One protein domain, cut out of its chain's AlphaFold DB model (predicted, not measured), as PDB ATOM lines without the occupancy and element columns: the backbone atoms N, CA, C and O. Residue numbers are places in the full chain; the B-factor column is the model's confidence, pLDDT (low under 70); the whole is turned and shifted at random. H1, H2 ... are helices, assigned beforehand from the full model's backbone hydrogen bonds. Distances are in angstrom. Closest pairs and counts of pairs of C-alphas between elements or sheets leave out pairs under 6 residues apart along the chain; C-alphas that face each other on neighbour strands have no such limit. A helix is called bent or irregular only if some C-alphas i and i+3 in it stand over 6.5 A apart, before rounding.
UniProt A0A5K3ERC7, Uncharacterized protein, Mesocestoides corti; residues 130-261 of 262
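Overview. This is residues 130 to 261 of the 262 residues of an uncharacterized protein of Mesocestoides corti (UniProt A0A5K3ERC7). Helix H3 runs through the middle of a small helical body, with H1, H4 and H6 packed on it at wide angles and H5 near those three. H1 begins at one end of the long axis; H2 and the loop of residues 149 to 168 lie toward the other. The printed part has 132 residues with six named helices, H1 to H6, and no named strand: it is all helix by class, though under half of the residues are in named elements. It is compact, with a radius of gyration of the C-alphas of 13.9 A and spans of 41 by 30 by 30 A.

Arrangement. H1, residues 130 to 148, has a kink of 54 degrees near residue 137. H3, residues 189 to 199, is the hub; H1 touches it with residues 141 to 145 alone, about perpendicular at 76 degrees, closest at the C-alphas of Gln 145 and Ile 191, 7.0 A. H2, residues 169 to 177, forms a helical hairpin with H3; they only just touch, with 3 pairs of C-alphas within 8 A, closest Leu 176 and Pro 190. H4, residues 209 to 218, touches H3 at C-alphas 199 and 211, 5.4 A. H6, residues 241 to 247, touches H3 at a steep tilt of 60 degrees, closest at C-alphas 192 and 245, 7.3 A. H5, residues 223 to 231, is close to H4 but not clearly touching. Every O i to N i+4 pair is within hydrogen-bond range in H2, H3, H5 and H6; in H1 11 of 15 are, in H4 3 of 6.

Along the chain. H1 spans 28.1 A from C-alpha 130 at (141.824, 85.309, 117.302) and is irregular: C-alphas 134 and 137 are 7.6 A apart. H3 spans 15.3 A and H4 15.0 A. H6 ends with C-alpha 247 at (128.233, 92.335, 123.699).

Size, cuts and confidence. The C-alphas farthest apart, Ala 130 and His 168, are 42.8 A apart. The printed part has no cut. The links H1 to H2 and H2 to H3 are long. Confidence is under 70 at residues 151 to 160, 162, 164 to 172 and 220 to 221.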
ATOM      1  N   ALA A 130     142.216  86.531 118.004       89.19
ATOM      2  CA  ALA A 130     141.824  85.309 117.302       89.19
ATOM      3  C   ALA A 130     141.794  84.071 118.220       89.19
ATOM      4  O   ALA A 130     140.929  83.208 118.055       89.19
ATOM      5  N   VAL A 131     142.703  84.007 119.199       88.69
ATOM      6  CA  VAL A 131     142.785  82.928 120.193       88.69
ATOM      7  C   VAL A 131     141.816  83.156 121.355       88.69
ATOM      8  O   VAL A 131     141.166  82.212 121.807       88.69
ATOM      9  N   HIS A 132     141.695  84.395 121.836       87.94
ATOM     10  CA  HIS A 132     140.931  84.702 123.049       87.94
ATOM     11  C   HIS A 132     139.421  84.849 122.822       87.94
ATOM     12  O   HIS A 132     138.648  84.504 123.718       87.94
ATOM     13  N   GLN A 133     138.983  85.285 121.635       88.69
ATOM     14  CA  GLN A 133     137.589  85.657 121.338       88.69
ATOM     15  C   GLN A 133     136.555  84.611 121.778       88.69
ATOM     16  O   GLN A 133     135.490  84.957 122.281       88.69
ATOM     17  N   ARG A 134     136.887  83.318 121.648       87.50
ATOM     18  CA  ARG A 134     135.973  82.207 121.939       87.50
ATOM     19  C   ARG A 134     135.575  82.129 123.412       87.50
ATOM     20  O   ARG A 134     134.469  81.698 123.714       87.50
ATOM     21  N   PHE A 135     136.483  82.488 124.317       87.50
ATOM     22  CA  PHE A 135     136.285  82.337 125.760       87.50
ATOM     23  C   PHE A 135     136.296  83.669 126.505       87.50
ATOM     24  O   PHE A 135     135.930  83.692 127.676       87.50
ATOM     25  N   PHE A 136     136.679  84.761 125.840       89.94
ATOM     26  CA  PHE A 136     136.872  86.058 126.477       89.94
ATOM     27  C   PHE A 136     135.623  86.533 127.222       89.94
ATOM     28  O   PHE A 136     135.724  86.913 128.380       89.94
ATOM     29  N   ARG A 137     134.436  86.420 126.612       89.62
ATOM     30  CA  ARG A 137     133.158  86.781 127.255       89.62
ATOM     31  C   ARG A 137     132.945  86.051 128.577       89.62
ATOM     32  O   ARG A 137     132.727  86.681 129.604       89.62
ATOM     33  N   TYR A 138     133.049  84.723 128.551       90.62
ATOM     34  CA  TYR A 138     132.898  83.889 129.741       90.62
ATOM     35  C   TYR A 138     133.953  84.228 130.801       90.62
ATOM     36  O   TYR A 138     133.621  84.406 131.969       90.62
ATOM     37  N   GLN A 139     135.217  84.367 130.391       90.75
ATOM     38  CA  GLN A 139     136.315  84.729 131.290       90.75
ATOM     39  C   GLN A 139     136.097  86.100 131.931       90.75
ATOM     40  O   GLN A 139     136.328  86.241 133.128       90.75
ATOM     41  N   LEU A 140     135.606  87.077 131.167       90.31
ATOM     42  CA  LEU A 140     135.292  88.412 131.656       90.31
ATOM     43  C   LEU A 140     134.138  88.376 132.664       90.31
ATOM     44  O   LEU A 140     134.250  88.985 133.720       90.31
ATOM     45  N   ILE A 141     133.070  87.617 132.399       90.81
ATOM     46  CA  ILE A 141     131.954  87.452 133.348       90.81
ATOM     47  C   ILE A 141     132.434  86.796 134.652       90.81
ATOM     48  O   ILE A 141     132.097  87.264 135.737       90.81
ATOM     49  N   VAL A 142     133.235  85.730 134.564       89.50
ATOM     50  CA  VAL A 142     133.788  85.050 135.748       89.50
ATOM     51  C   VAL A 142     134.726  85.972 136.524       89.50
ATOM     52  O   VAL A 142     134.679  86.001 137.752       89.50
ATOM     53  N   TRP A 143     135.554  86.751 135.830       88.31
ATOM     54  CA  TRP A 143     136.412  87.740 136.468       88.31
ATOM     55  C   TRP A 143     135.592  88.837 137.163       88.31
ATOM     56  O   TRP A 143     135.880  89.148 138.315       88.31
ATOM     57  N   LEU A 144     134.524  89.349 136.535       88.06
ATOM     58  CA  LEU A 144     133.594  90.292 137.169       88.06
ATOM     59  C   LEU A 144     132.981  89.675 138.434       88.06
ATOM     60  O   LEU A 144     132.992  90.302 139.487       88.06
ATOM     61  N   GLN A 145     132.524  88.422 138.376       87.06
ATOM     62  CA  GLN A 145     131.991  87.711 139.544       87.06
ATOM     63  C   GLN A 145     133.014  87.620 140.691       87.06
ATOM     64  O   GLN A 145     132.668  87.846 141.849       87.06
ATOM     65  N   GLN A 146     134.276  87.314 140.381       84.69
ATOM     66  CA  GLN A 146     135.357  87.242 141.371       84.69
ATOM     67  C   GLN A 146     135.704  88.611 141.955       84.69
ATOM     68  O   GLN A 146     135.935  88.723 143.158       84.69
ATOM     69  N   LEU A 147     135.724  89.646 141.114       80.69
ATOM     70  CA  LEU A 147     135.982  91.017 141.531       80.69
ATOM     71  C   LEU A 147     134.926  91.493 142.533       80.69
ATOM     72  O   LEU A 147     135.270  92.037 143.580       80.69
ATOM     73  N   LEU A 148     133.653  91.224 142.233       80.31
ATOM     74  CA  LEU A 148     132.512  91.555 143.089       80.31
ATOM     75  C   LEU A 148     132.494  90.748 144.397       80.31
ATOM     76  O   LEU A 148     132.048  91.259 145.419       80.31
ATOM     77  N   GLY A 149     132.983  89.505 144.378       76.06
ATOM     78  CA  GLY A 149     133.063  88.632 145.558       76.06
ATOM     79  C   GLY A 149     134.291  88.849 146.444       76.06
ATOM     80  O   GLY A 149     134.466  88.131 147.428       76.06
ATOM     81  N   SER A 150     135.166  89.797 146.104       70.50
ATOM     82  CA  SER A 150     136.355  90.096 146.901       70.50
ATOM     83  C   SER A 150     135.973  90.635 148.284       70.50
ATOM     84  O   SER A 150     135.179  91.567 148.415       70.50
ATOM     85  N   THR A 151     136.599  90.091 149.332       54.69
ATOM     86  CA  THR A 151     136.343  90.406 150.754       54.69
ATOM     87  C   THR A 151     136.682  91.837 151.155       54.69
ATOM     88  O   THR A 151     136.499  92.214 152.306       54.69
ATOM     89  N   ASN A 152     137.204  92.648 150.237       57.06
ATOM     90  CA  ASN A 152     137.529  94.036 150.526       57.06
ATOM     91  C   ASN A 152     136.303  94.962 150.487       57.06
ATOM     92  O   ASN A 152     136.502  96.160 150.582       57.06
ATOM     93  N   HIS A 153     135.066  94.462 150.344       54.12
ATOM     94  CA  HIS A 153     133.806  95.196 150.593       54.12
ATOM     95  C   HIS A 153     133.730  96.633 150.015       54.12
ATOM     96  O   HIS A 153     133.143  97.525 150.625       54.12
ATOM     97  N   GLY A 154     134.356  96.892 148.859       52.97
ATOM     98  CA  GLY A 154     134.445  98.242 148.276       52.97
ATOM     99  C   GLY A 154     135.344  99.236 149.034       52.97
ATOM    100  O   GLY A 154     135.398 100.404 148.673       52.97
ATOM    101  N   THR A 155     136.069  98.801 150.068       50.94
ATOM    102  CA  THR A 155     137.056  99.603 150.810       50.94
ATOM    103  C   THR A 155     138.469  99.489 150.238       50.94
ATOM    104  O   THR A 155     139.370 100.159 150.736       50.94
ATOM    105  N   ASP A 156     138.702  98.636 149.230       55.69
ATOM    106  CA  ASP A 156     139.967  98.653 148.484       55.69
ATOM    107  C   ASP A 156     139.980  99.907 147.599       55.69
ATOM    108  O   ASP A 156     139.176  99.977 146.668       55.69
ATOM    109  N   PRO A 157     140.883 100.876 147.829       51.06
ATOM    110  CA  PRO A 157     140.959 102.089 147.016       51.06
ATOM    111  C   PRO A 157     141.281 101.805 145.538       51.06
ATOM    112  O   PRO A 157     141.161 102.695 144.703       51.06
ATOM    113  N   ARG A 158     141.678 100.571 145.195       51.34
ATOM    114  CA  ARG A 158     141.902 100.120 143.814       51.34
ATOM    115  C   ARG A 158     140.634  99.602 143.132       51.34
ATOM    116  O   ARG A 158     140.638  99.449 141.915       51.34
ATOM    117  N   ASN A 159     139.557  99.333 143.874       60.47
ATOM    118  CA  ASN A 159     138.275  98.893 143.318       60.47
ATOM    119  C   ASN A 159     137.388 100.095 142.982       60.47
ATOM    120  O   ASN A 159     136.363 100.330 143.613       60.47
ATOM    121  N   VAL A 160     137.763 100.825 141.929       63.12
ATOM    122  CA  VAL A 160     136.988 101.970 141.418       63.12
ATOM    123  C   VAL A 160     135.619 101.580 140.848       63.12
ATOM    124  O   VAL A 160     134.768 102.443 140.696       63.12
ATOM    125  N   LEU A 161     135.382 100.294 140.564       71.06
ATOM    126  CA  LEU A 161     134.098  99.797 140.059       71.06
ATOM    127  C   LEU A 161     132.988  99.698 141.106       71.06
ATOM    128  O   LEU A 161     131.833  99.567 140.723       71.06
ATOM    129  N   LEU A 162     133.312  99.670 142.399       69.81
ATOM    130  CA  LEU A 162     132.325  99.409 143.443       69.81
ATOM    131  C   LEU A 162     132.088 100.659 144.271       69.81
ATOM    132  O   LEU A 162     132.998 101.154 144.935       69.81
ATOM    133  N   ARG A 163     130.840 101.130 144.303       70.12
ATOM    134  CA  ARG A 163     130.446 102.166 145.260       70.12
ATOM    135  C   ARG A 163     130.488 101.621 146.695       70.12
ATOM    136  O   ARG A 163     130.183 100.443 146.908       70.12
ATOM    137  N   PRO A 164     130.795 102.465 147.698       67.25
ATOM    138  CA  PRO A 164     130.579 102.110 149.098       67.25
ATOM    139  C   PRO A 164     129.109 101.729 149.324       67.25
ATOM    140  O   PRO A 164     128.212 102.463 148.910       67.25
ATOM    141  N   ARG A 165     128.854 100.588 149.974       65.81
ATOM    142  CA  ARG A 165     127.499 100.050 150.199       65.81
ATOM    143  C   ARG A 165     127.208  99.828 151.676       65.81
ATOM    144  O   ARG A 165     128.112  99.534 152.463       65.81
ATOM    145  N   ALA A 166     125.934  99.948 152.047       66.12
ATOM    146  CA  ALA A 166     125.494  99.664 153.403       66.12
ATOM    147  C   ALA A 166     125.510  98.151 153.665       66.12
ATOM    148  O   ALA A 166     125.437  97.338 152.746       66.12
ATOM    149  N   GLN A 167     125.582  97.749 154.938       64.06
ATOM    150  CA  GLN A 167     125.788  96.338 155.280       64.06
ATOM    151  C   GLN A 167     124.674  95.396 154.766       64.06
ATOM    152  O   GLN A 167     124.926  94.218 154.527       64.06
ATOM    153  N   HIS A 168     123.457  95.912 154.570       62.41
ATOM    154  CA  HIS A 168     122.300  95.147 154.093       62.41
ATOM    155  C   HIS A 168     122.304  94.895 152.576       62.41
ATOM    156  O   HIS A 168     121.798  93.860 152.143       62.41
ATOM    157  N   ASP A 169     122.934  95.766 151.785       66.38
ATOM    158  CA  ASP A 169     122.996  95.650 150.318       66.38
ATOM    159  C   ASP A 169     123.864  94.466 149.867       66.38
ATOM    160  O   ASP A 169     123.705  93.934 148.767       66.38
ATOM    161  N   TRP A 170     124.769  94.005 150.737       65.38
ATOM    162  CA  TRP A 170     125.664  92.883 150.454       65.38
ATOM    163  C   TRP A 170     124.947  91.530 150.420       65.38
ATOM    164  O   TRP A 170     125.361  90.653 149.671       65.38
ATOM    165  N   LEU A 171     123.834  91.361 151.144       64.94
ATOM    166  CA  LEU A 171     123.056  90.112 151.110       64.94
ATOM    167  C   LEU A 171     122.424  89.867 149.730       64.94
ATOM    168  O   LEU A 171     122.333  88.727 149.270       64.94
ATOM    169  N   ALA A 172     122.007  90.940 149.053       69.00
ATOM    170  CA  ALA A 172     121.511  90.866 147.684       69.00
ATOM    171  C   ALA A 172     122.638  90.499 146.703       69.00
ATOM    172  O   ALA A 172     122.416  89.707 145.782       69.00
ATOM    173  N   LEU A 173     123.850  91.017 146.937       76.00
ATOM    174  CA  LEU A 173     125.032  90.690 146.145       76.00
ATOM    175  C   LEU A 173     125.468  89.230 146.343       76.00
ATOM    176  O   LEU A 173     125.714  88.547 145.355       76.00
ATOM    177  N   ASP A 174     125.470  88.701 147.566       75.94
ATOM    178  CA  ASP A 174     125.838  87.301 147.835       75.94
ATOM    179  C   ASP A 174     124.942  86.309 147.083       75.94
ATOM    180  O   ASP A 174     125.423  85.356 146.463       75.94
ATOM    181  N   ASN A 175     123.628  86.552 147.068       78.25
ATOM    182  CA  ASN A 175     122.697  85.724 146.303       78.25
ATOM    183  C   ASN A 175     122.994  85.787 144.794       78.25
ATOM    184  O   ASN A 175     122.941  84.773 144.093       78.25
ATOM    185  N   LEU A 176     123.352  86.970 144.298       80.25
ATOM    186  CA  LEU A 176     123.711  87.208 142.906       80.25
ATOM    187  C   LEU A 176     125.006  86.464 142.532       80.25
ATOM    188  O   LEU A 176     125.057  85.792 141.500       80.25
ATOM    189  N   LEU A 177     126.012  86.508 143.406       83.06
ATOM    190  CA  LEU A 177     127.309  85.861 143.218       83.06
ATOM    191  C   LEU A 177     127.277  84.346 143.448       83.06
ATOM    192  O   LEU A 177     128.148  83.647 142.937       83.06
ATOM    193  N   SER A 178     126.272  83.816 144.150       81.44
ATOM    194  CA  SER A 178     126.139  82.373 144.406       81.44
ATOM    195  C   SER A 178     125.833  81.538 143.152       81.44
ATOM    196  O   SER A 178     126.060  80.324 143.133       81.44
ATOM    197  N   LYS A 179     125.320  82.164 142.083       84.88
ATOM    198  CA  LYS A 179     124.928  81.458 140.859       84.88
ATOM    199  C   LYS A 179     126.149  81.079 140.024       84.88
ATOM    200  O   LYS A 179     126.994  81.912 139.702       84.88
ATOM    201  N   ARG A 180     126.215  79.812 139.602       87.69
ATOM    202  CA  ARG A 180     127.239  79.357 138.655       87.69
ATOM    203  C   ARG A 180     126.943  79.916 137.262       87.69
ATOM    204  O   ARG A 180     125.868  79.670 136.711       87.69
ATOM    205  N   ILE A 181     127.943  80.577 136.689       90.12
ATOM    206  CA  ILE A 181     127.934  81.030 135.300       90.12
ATOM    207  C   ILE A 181     128.278  79.860 134.379       90.12
ATOM    208  O   ILE A 181     129.280  79.168 134.580       90.12
ATOM    209  N   GLY A 182     127.414  79.603 133.399       87.06
ATOM    210  CA  GLY A 182     127.664  78.595 132.373       87.06
ATOM    211  C   GLY A 182     128.650  79.088 131.308       87.06
ATOM    212  O   GLY A 182     128.929  80.278 131.193       87.06
ATOM    213  N   LEU A 183     129.207  78.168 130.515       85.00
ATOM    214  CA  LEU A 183     130.243  78.490 129.519       85.00
ATOM    215  C   LEU A 183     129.757  79.426 128.404       85.00
ATOM    216  O   LEU A 183     130.588  80.058 127.754       85.00
ATOM    217  N   ARG A 184     128.443  79.502 128.164       84.00
ATOM    218  CA  ARG A 184     127.839  80.436 127.201       84.00
ATOM    219  C   ARG A 184     127.284  81.685 127.887       84.00
ATOM    220  O   ARG A 184     126.577  82.453 127.255       84.00
ATOM    221  N   GLY A 185     127.606  81.882 129.166       82.81
ATOM    222  CA  GLY A 185     127.111  82.992 129.968       82.81
ATOM    223  C   GLY A 185     125.718  82.756 130.551       82.81
ATOM    224  O   GLY A 185     125.083  83.703 131.003       82.81
ATOM    225  N   GLU A 186     125.239  81.508 130.600       88.94
ATOM    226  CA  GLU A 186     123.990  81.189 131.292       88.94
ATOM    227  C   GLU A 186     124.042  81.698 132.744       88.94
ATOM    228  O   GLU A 186     125.040  81.486 133.441       88.94
ATOM    229  N   ASN A 187     122.961  82.342 133.203       88.56
ATOM    230  CA  ASN A 187     122.844  83.019 134.503       88.56
ATOM    231  C   ASN A 187     123.675  84.307 134.666       88.56
ATOM    232  O   ASN A 187     123.721  84.844 135.775       88.56
ATOM    233  N   ALA A 188     124.314  84.829 133.613       91.69
ATOM    234  CA  ALA A 188     125.113  86.055 133.701       91.69
ATOM    235  C   ALA A 188     124.276  87.341 133.757       91.69
ATOM    236  O   ALA A 188     124.788  88.370 134.198       91.69
ATOM    237  N   GLY A 189     122.999  87.293 133.353       92.12
ATOM    238  CA  GLY A 189     122.125  88.467 133.272       92.12
ATOM    239  C   GLY A 189     122.131  89.366 134.521       92.12
ATOM    240  O   GLY A 189     122.381  90.568 134.395       92.12
ATOM    241  N   PRO A 190     121.952  88.815 135.736       90.19
ATOM    242  CA  PRO A 190     122.038  89.581 136.979       90.19
ATOM    243  C   PRO A 190     123.396  90.261 137.219       90.19
ATOM    244  O   PRO A 190     123.414  91.436 137.574       90.19
ATOM    245  N   ILE A 191     124.524  89.572 136.988       89.94
ATOM    246  CA  ILE A 191     125.880  90.141 137.175       89.94
ATOM    247  C   ILE A 191     126.119  91.270 136.185       89.94
ATOM    248  O   ILE A 191     126.564  92.348 136.568       89.94
ATOM    249  N   LEU A 192     125.785  91.046 134.917       92.44
ATOM    250  CA  LEU A 192     125.949  92.060 133.881       92.44
ATOM    251  C   LEU A 192     125.049  93.270 134.125       92.44
ATOM    252  O   LEU A 192     125.471  94.389 133.849       92.44
ATOM    253  N   SER A 193     123.852  93.059 134.680       92.44
ATOM    254  CA  SER A 193     122.970  94.148 135.111       92.44
ATOM    255  C   SER A 193     123.600  94.943 136.247       92.44
ATOM    256  O   SER A 193     123.629  96.163 136.188       92.44
ATOM    257  N   PHE A 194     124.124  94.254 137.262       89.31
ATOM    258  CA  PHE A 194     124.767  94.892 138.404       89.31
ATOM    259  C   PHE A 194     125.957  95.751 137.964       89.31
ATOM    260  O   PHE A 194     126.019  96.928 138.297       89.31
ATOM    261  N   VAL A 195     126.858  95.186 137.155       90.12
ATOM    262  CA  VAL A 195     128.045  95.890 136.648       90.12
ATOM    263  C   VAL A 195     127.650  97.085 135.784       90.12
ATOM    264  O   VAL A 195     128.223  98.154 135.951       90.12
ATOM    265  N   PHE A 196     126.640  96.945 134.920       92.56
ATOM    266  CA  PHE A 196     126.117  98.073 134.146       92.56
ATOM    267  C   PHE A 196     125.665  99.223 135.059       92.56
ATOM    268  O   PHE A 196     126.022 100.367 134.821       92.56
ATOM    269  N   CYS A 197     124.923  98.919 136.126       90.12
ATOM    270  CA  CYS A 197     124.411  99.923 137.063       90.12
ATOM    271  C   CYS A 197     125.485 100.541 137.977       90.12
ATOM    272  O   CYS A 197     125.252 101.600 138.563       90.12
ATOM    273  N   GLU A 198     126.618  99.861 138.167       87.56
ATOM    274  CA  GLU A 198     127.785 100.432 138.846       87.56
ATOM    275  C   GLU A 198     128.603 101.334 137.919       87.56
ATOM    276  O   GLU A 198     129.140 102.334 138.385       87.56
ATOM    277  N   LEU A 199     128.661 101.002 136.626       90.38
ATOM    278  CA  LEU A 199     129.309 101.827 135.609       90.38
ATOM    279  C   LEU A 199     128.493 103.081 135.275       90.38
ATOM    280  O   LEU A 199     129.079 104.147 135.194       90.38
ATOM    281  N   ASP A 200     127.168 102.977 135.125       90.81
ATOM    282  CA  ASP A 200     126.253 104.111 134.888       90.81
ATOM    283  C   ASP A 200     126.051 104.923 136.184       90.81
ATOM    284  O   ASP A 200     124.994 104.895 136.833       90.81
ATOM    285  N   VAL A 201     127.120 105.597 136.612       86.00
ATOM    286  CA  VAL A 201     127.200 106.410 137.830       86.00
ATOM    287  C   VAL A 201     126.183 107.545 137.774       86.00
ATOM    288  O   VAL A 201     125.508 107.812 138.776       86.00
ATOM    289  N   ASP A 202     126.027 108.149 136.596       87.81
ATOM    290  CA  ASP A 202     125.139 109.288 136.376       87.81
ATOM    291  C   ASP A 202     123.673 108.881 136.168       87.81
ATOM    292  O   ASP A 202     122.786 109.740 136.141       87.81
ATOM    293  N   LYS A 203     123.389 107.571 136.105       88.94
ATOM    294  CA  LYS A 203     122.042 106.995 135.933       88.94
ATOM    295  C   LYS A 203     121.363 107.483 134.653       88.94
ATOM    296  O   LYS A 203     120.149 107.704 134.617       88.94
ATOM    297  N   SER A 204     122.160 107.667 133.610       90.62
ATOM    298  CA  SER A 204     121.738 108.124 132.292       90.62
ATOM    299  C   SER A 204     121.087 107.006 131.466       90.62
ATOM    300  O   SER A 204     120.376 107.277 130.496       90.62
ATOM    301  N   GLY A 205     121.293 105.742 131.856       91.12
ATOM    302  CA  GLY A 205     120.869 104.558 131.111       91.12
ATOM    303  C   GLY A 205     121.826 104.158 129.983       91.12
ATOM    304  O   GLY A 205     121.524 103.225 129.229       91.12
ATOM    305  N   ILE A 206     122.968 104.837 129.865       93.00
ATOM    306  CA  ILE A 206     124.066 104.544 128.940       93.00
ATOM    307  C   ILE A 206     125.391 104.612 129.707       93.00
ATOM    308  O   ILE A 206     125.494 105.342 130.679       93.00
ATOM    309  N   ILE A 207     126.396 103.854 129.274       92.31
ATOM    310  CA  ILE A 207     127.757 103.957 129.813       92.31
ATOM    311  C   ILE A 207     128.549 104.888 128.899       92.31
ATOM    312  O   ILE A 207     128.718 104.594 127.710       92.31
ATOM    313  N   GLU A 208     129.038 105.993 129.444       91.19
ATOM    314  CA  GLU A 208     129.905 106.942 128.748       91.19
ATOM    315  C   GLU A 208     131.390 106.546 128.825       91.19
ATOM    316  O   GLU A 208     131.801 105.692 129.610       91.19
ATOM    317  N   GLU A 209     132.240 107.193 128.023       86.94
ATOM    318  CA  GLU A 209     133.685 106.922 127.985       86.94
ATOM    319  C   GLU A 209     134.355 107.062 129.367       86.94
ATOM    320  O   GLU A 209     135.184 106.230 129.741       86.94
ATOM    321  N   ARG A 210     133.952 108.070 130.155       86.44
ATOM    322  CA  ARG A 210     134.459 108.293 131.523       86.44
ATOM    323  C   ARG A 210     134.077 107.176 132.492       86.44
ATOM    324  O   ARG A 210     134.868 106.811 133.354       86.44
ATOM    325  N   GLU A 211     132.886 106.620 132.330       88.94
ATOM    326  CA  GLU A 211     132.360 105.543 133.164       88.94
ATOM    327  C   GLU A 211     133.022 104.219 132.786       88.94
ATOM    328  O   GLU A 211     133.460 103.453 133.643       88.94
ATOM    329  N   LEU A 212     133.217 103.990 131.486       87.56
ATOM    330  CA  LEU A 212     133.936 102.827 130.981       87.56
ATOM    331  C   LEU A 212     135.384 102.768 131.484       87.56
ATOM    332  O   LEU A 212     135.921 101.677 131.695       87.56
ATOM    333  N   ALA A 213     136.001 103.929 131.723       84.38
ATOM    334  CA  ALA A 213     137.350 104.013 132.265       84.38
ATOM    335  C   ALA A 213     137.484 103.337 133.640       84.38
ATOM    336  O   ALA A 213     138.542 102.798 133.969       84.38
ATOM    337  N   MET A 214     136.404 103.282 134.428       84.94
ATOM    338  CA  MET A 214     136.396 102.574 135.711       84.94
ATOM    339  C   MET A 214     136.667 101.074 135.515       84.94
ATOM    340  O   MET A 214     137.373 100.463 136.315       84.94
ATOM    341  N   LEU A 215     136.171 100.479 134.421       85.19
ATOM    342  CA  LEU A 215     136.402  99.071 134.081       85.19
ATOM    343  C   LEU A 215     137.828  98.829 133.580       85.19
ATOM    344  O   LEU A 215     138.468  97.853 133.970       85.19
ATOM    345  N   THR A 216     138.355  99.711 132.733       81.12
ATOM    346  CA  THR A 216     139.718  99.568 132.198       81.12
ATOM    347  C   THR A 216     140.787  99.760 133.272       81.12
ATOM    348  O   THR A 216     141.813  99.080 133.244       81.12
ATOM    349  N   GLN A 217     140.526 100.607 134.270       80.00
ATOM    350  CA  GLN A 217     141.417 100.831 135.409       80.00
ATOM    351  C   GLN A 217     141.609  99.589 136.295       80.00
ATOM    352  O   GLN A 217     142.684  99.423 136.871       80.00
ATOM    353  N   VAL A 218     140.617  98.693 136.379       77.69
ATOM    354  CA  VAL A 218     140.697  97.474 137.209       77.69
ATOM    355  C   VAL A 218     141.087  96.207 136.430       77.69
ATOM    356  O   VAL A 218     141.524  95.224 137.027       77.69
ATOM    357  N   ALA A 219     140.976  96.200 135.097       72.25
ATOM    358  CA  ALA A 219     141.132  95.003 134.255       72.25
ATOM    359  C   ALA A 219     142.578  94.732 133.763       72.25
ATOM    360  O   ALA A 219     142.799  94.188 132.672       72.25
ATOM    361  N   LEU A 220     143.585  95.105 134.560       59.88
ATOM    362  CA  LEU A 220     144.946  95.393 134.084       59.88
ATOM    363  C   LEU A 220     145.843  94.249 133.542       59.88
ATOM    364  O   LEU A 220     146.835  94.594 132.908       59.88
ATOM    365  N   PRO A 221     145.551  92.932 133.618       55.50
ATOM    366  CA  PRO A 221     146.270  91.969 132.770       55.50
ATOM    367  C   PRO A 221     145.592  91.710 131.411       55.50
ATOM    368  O   PRO A 221     146.218  91.138 130.522       55.50
ATOM    369  N   THR A 222     144.334  92.122 131.214       70.06
ATOM    370  CA  THR A 222     143.542  91.805 130.001       70.06
ATOM    371  C   THR A 222     143.102  93.026 129.200       70.06
ATOM    372  O   THR A 222     142.359  92.885 128.228       70.06
ATOM    373  N   LEU A 223     143.588  94.209 129.579       79.94
ATOM    374  CA  LEU A 223     143.159  95.501 129.049       79.94
ATOM    375  C   LEU A 223     143.126  95.552 127.510       79.94
ATOM    376  O   LEU A 223     142.147  96.004 126.932       79.94
ATOM    377  N   ALA A 224     144.140  94.998 126.843       85.31
ATOM    378  CA  ALA A 224     144.195  94.962 125.383       85.31
ATOM    379  C   ALA A 224     143.055  94.163 124.733       85.31
ATOM    380  O   ALA A 224     142.469  94.594 123.743       85.31
ATOM    381  N   CYS A 225     142.720  92.993 125.281       88.06
ATOM    382  CA  CYS A 225     141.604  92.201 124.768       88.06
ATOM    383  C   CYS A 225     140.257  92.816 125.155       88.06
ATOM    384  O   CYS A 225     139.301  92.712 124.391       88.06
ATOM    385  N   LEU A 226     140.196  93.471 126.317       88.75
ATOM    386  CA  LEU A 226     139.017  94.192 126.773       88.75
ATOM    387  C   LEU A 226     138.680  95.363 125.840       88.75
ATOM    388  O   LEU A 226     137.520  95.496 125.467       88.75
ATOM    389  N   GLU A 227     139.662  96.158 125.403       85.69
ATOM    390  CA  GLU A 227     139.422  97.240 124.437       85.69
ATOM    391  C   GLU A 227     138.886  96.718 123.099       85.69
ATOM    392  O   GLU A 227     137.906  97.252 122.584       85.69
ATOM    393  N   ILE A 228     139.469  95.639 122.559       88.12
ATOM    394  CA  ILE A 228     138.971  95.013 121.321       88.12
ATOM    395  C   ILE A 228     137.540  94.500 121.513       88.12
ATOM    396  O   ILE A 228     136.690  94.684 120.643       88.12
ATOM    397  N   PHE A 229     137.261  93.856 122.649       90.31
ATOM    398  CA  PHE A 229     135.936  93.338 122.970       90.31
ATOM    399  C   PHE A 229     134.891  94.458 123.042       90.31
ATOM    400  O   PHE A 229     133.892  94.400 122.327       90.31
ATOM    401  N   LEU A 230     135.150  95.491 123.850       88.12
ATOM    402  CA  LEU A 230     134.249  96.628 124.048       88.12
ATOM    403  C   LEU A 230     134.093  97.471 122.780       88.12
ATOM    404  O   LEU A 230     133.007  97.987 122.528       88.12
ATOM    405  N   GLY A 231     135.131  97.562 121.944       84.62
ATOM    406  CA  GLY A 231     135.081  98.256 120.656       84.62
ATOM    407  C   GLY A 231     133.995  97.729 119.712       84.62
ATOM    408  O   GLY A 231     133.459  98.497 118.921       84.62
ATOM    409  N   ASN A 232     133.597  96.459 119.842       83.38
ATOM    410  CA  ASN A 232     132.487  95.890 119.065       83.38
ATOM    411  C   ASN A 232     131.098  96.310 119.577       83.38
ATOM    412  O   ASN A 232     130.092  96.014 118.936       83.38
ATOM    413  N   CYS A 233     131.039  96.951 120.741       84.88
ATOM    414  CA  CYS A 233     129.813  97.214 121.493       84.88
ATOM    415  C   CYS A 233     129.582  98.714 121.715       84.88
ATOM    416  O   CYS A 233     128.467  99.136 122.016       84.88
ATOM    417  N   ILE A 234     130.626  99.522 121.537       86.81
ATOM    418  CA  ILE A 234     130.568 100.978 121.603       86.81
ATOM    419  C   ILE A 234     129.909 101.534 120.337       86.81
ATOM    420  O   ILE A 234     130.307 101.225 119.215       86.81
ATOM    421  N   SER A 235     128.948 102.437 120.524       85.12
ATOM    422  CA  SER A 235     128.379 103.269 119.466       85.12
ATOM    423  C   SER A 235     128.509 104.738 119.853       85.12
ATOM    424  O   SER A 235     128.044 105.156 120.912       85.12
ATOM    425  N   GLY A 236     129.204 105.531 119.033       76.75
ATOM    426  CA  GLY A 236     129.376 106.965 119.293       76.75
ATOM    427  C   GLY A 236     130.009 107.286 120.656       76.75
ATOM    428  O   GLY A 236     129.611 108.261 121.279       76.75
ATOM    429  N   ARG A 237     130.973 106.466 121.114       83.06
ATOM    430  CA  ARG A 237     131.644 106.533 122.438       83.06
ATOM    431  C   ARG A 237     130.781 106.185 123.655       83.06
ATOM    432  O   ARG A 237     131.205 106.406 124.783       83.06
ATOM    433  N   THR A 238     129.607 105.607 123.435       90.94
ATOM    434  CA  THR A 238     128.709 105.177 124.512       90.94
ATOM    435  C   THR A 238     128.337 103.709 124.348       90.94
ATOM    436  O   THR A 238     128.405 103.162 123.243       90.94
ATOM    437  N   ILE A 239     127.943 103.057 125.438       93.00
ATOM    438  CA  ILE A 239     127.387 101.701 125.422       93.00
ATOM    439  C   ILE A 239     125.986 101.771 126.023       93.00
ATOM    440  O   ILE A 239     125.819 101.981 127.222       93.00
ATOM    441  N   SER A 240     124.960 101.588 125.191       92.94
ATOM    442  CA  SER A 240     123.597 101.441 125.702       92.94
ATOM    443  C   SER A 240     123.443 100.122 126.448       92.94
ATOM    444  O   SER A 240     124.196  99.169 126.232       92.94
ATOM    445  N   ARG A 241     122.417 100.029 127.292       91.88
ATOM    446  CA  ARG A 241     122.102  98.785 127.994       91.88
ATOM    447  C   ARG A 241     121.967  97.591 127.047       91.88
ATOM    448  O   ARG A 241     122.594  96.566 127.275       91.88
ATOM    449  N   ASP A 242     121.215  97.720 125.960       91.56
ATOM    450  CA  ASP A 242     121.050  96.613 125.010       91.56
ATOM    451  C   ASP A 242     122.373  96.252 124.330       91.56
ATOM    452  O   ASP A 242     122.689  95.072 124.183       91.56
ATOM    453  N   ALA A 243     123.189  97.250 123.967       92.75
ATOM    454  CA  ALA A 243     124.517  97.013 123.408       92.75
ATOM    455  C   ALA A 243     125.428  96.271 124.399       92.75
ATOM    456  O   ALA A 243     126.143  95.357 123.988       92.75
ATOM    457  N   TRP A 244     125.352  96.594 125.694       93.44
ATOM    458  CA  TRP A 244     126.071  95.889 126.755       93.44
ATOM    459  C   TRP A 244     125.697  94.404 126.802       93.44
ATOM    460  O   TRP A 244     126.576  93.559 126.682       93.44
ATOM    461  N   PHE A 245     124.410  94.055 126.888       93.12
ATOM    462  CA  PHE A 245     123.985  92.644 126.922       93.12
ATOM    463  C   PHE A 245     124.305  91.900 125.622       93.12
ATOM    464  O   PHE A 245     124.827  90.782 125.662       93.12
ATOM    465  N   ASN A 246     124.089  92.546 124.475       91.44
ATOM    466  CA  ASN A 246     124.424  91.987 123.166       91.44
ATOM    467  C   ASN A 246     125.930  91.714 123.028       91.44
ATOM    468  O   ASN A 246     126.315  90.716 122.420       91.44
ATOM    469  N   CYS A 247     126.783  92.536 123.646       90.75
ATOM    470  CA  CYS A 247     128.233  92.335 123.699       90.75
ATOM    471  C   CYS A 247     128.608  90.958 124.269       90.75
ATOM    472  O   CYS A 247     129.508  90.274 123.769       90.75
ATOM    473  N   PHE A 248     127.877  90.535 125.302       91.56
ATOM    474  CA  PHE A 248     128.046  89.252 125.977       91.56
ATOM    475  C   PHE A 248     127.189  88.125 125.383       91.56
ATOM    476  O   PHE A 248     127.284  87.004 125.871       91.56
ATOM    477  N   GLU A 249     126.403  88.393 124.332       91.06
ATOM    478  CA  GLU A 249     125.418  87.461 123.753       91.06
ATOM    479  C   GLU A 249     124.399  86.939 124.775       91.06
ATOM    480  O   GLU A 249     123.954  85.793 124.709       91.06
ATOM    481  N   ILE A 250     124.016  87.797 125.722       89.62
ATOM    482  CA  ILE A 250     123.007  87.485 126.733       89.62
ATOM    483  C   ILE A 250     121.677  88.101 126.327       89.62
ATOM    484  O   ILE A 250     121.610  89.250 125.896       89.62
ATOM    485  N   ASP A 251     120.605  87.331 126.494       84.62
ATOM    486  CA  ASP A 251     119.253  87.807 126.239       84.62
ATOM    487  C   ASP A 251     118.905  88.946 127.208       84.62
ATOM    488  O   ASP A 251     118.991  88.799 128.429       84.62
ATOM    489  N   THR A 252     118.457  90.083 126.677       81.56
ATOM    490  CA  THR A 252     118.035  91.246 127.472       81.56
ATOM    491  C   THR A 252     116.894  90.920 128.439       81.56
ATOM    492  O   THR A 252     116.703  91.633 129.421       81.56
ATOM    493  N   ARG A 253     116.145  89.829 128.220       85.19
ATOM    494  CA  ARG A 253     115.125  89.322 129.157       85.19
ATOM    495  C   ARG A 253     115.712  88.796 130.469       85.19
ATOM    496  O   ARG A 253     114.992  88.733 131.459       85.19
ATOM    497  N   GLU A 254     116.995  88.436 130.495       84.56
ATOM    498  CA  GLU A 254     117.714  88.078 131.726       84.56
ATOM    499  C   GLU A 254     118.209  89.312 132.502       84.56
ATOM    500  O   GLU A 254     118.733  89.182 133.612       84.56
ATOM    501  N   ALA A 255     118.059  90.514 131.935       86.19
ATOM    502  CA  ALA A 255     118.499  91.747 132.563       86.19
ATOM    503  C   ALA A 255     117.561  92.168 133.708       86.19
ATOM    504  O   ALA A 255     116.337  92.115 133.610       86.19
ATOM    505  N   MET A 256     118.143  92.672 134.793       87.94
ATOM    506  CA  MET A 256     117.441  93.178 135.973       87.94
ATOM    507  C   MET A 256     117.537  94.701 136.044       87.94
ATOM    508  O   MET A 256     118.583  95.279 135.760       87.94
ATOM    509  N   SER A 257     116.459  95.389 136.423       86.44
ATOM    510  CA  SER A 257     116.497  96.847 136.646       86.44
ATOM    511  C   SER A 257     117.508  97.222 137.737       86.44
ATOM    512  O   SER A 257     117.609  96.496 138.727       86.44
ATOM    513  N   CYS A 258     118.178  98.374 137.600       85.19
ATOM    514  CA  CYS A 258     119.106  98.892 138.610       85.19
ATOM    515  C   CYS A 258     118.445  99.094 139.976       85.19
ATOM    516  O   CYS A 258     119.099  98.942 141.000       85.19
ATOM    517  N   SER A 259     117.133  99.346 140.001       81.50
ATOM    518  CA  SER A 259     116.337  99.441 141.230       81.50
ATOM    519  C   SER A 259     116.311  98.157 142.068       81.50
ATOM    520  O   SER A 259     115.844  98.199 143.194       81.50
ATOM    521  N   ASN A 260     116.760  97.017 141.535       77.38
ATOM    522  CA  ASN A 260     116.877  95.767 142.294       77.38
ATOM    523  C   ASN A 260     118.201  95.650 143.072       77.38
ATOM    524  O   ASN A 260     118.410  94.643 143.743       77.38
ATOM    525  N   PHE A 261     119.112  96.621 142.931       73.19
ATOM    526  CA  PHE A 261     120.451  96.613 143.536       73.19
ATOM    527  C   PHE A 261     120.694  97.801 144.480       73.19
ATOM    528  O   PHE A 261     121.848  98.058 144.839       73.19
TER     529      PHE A 261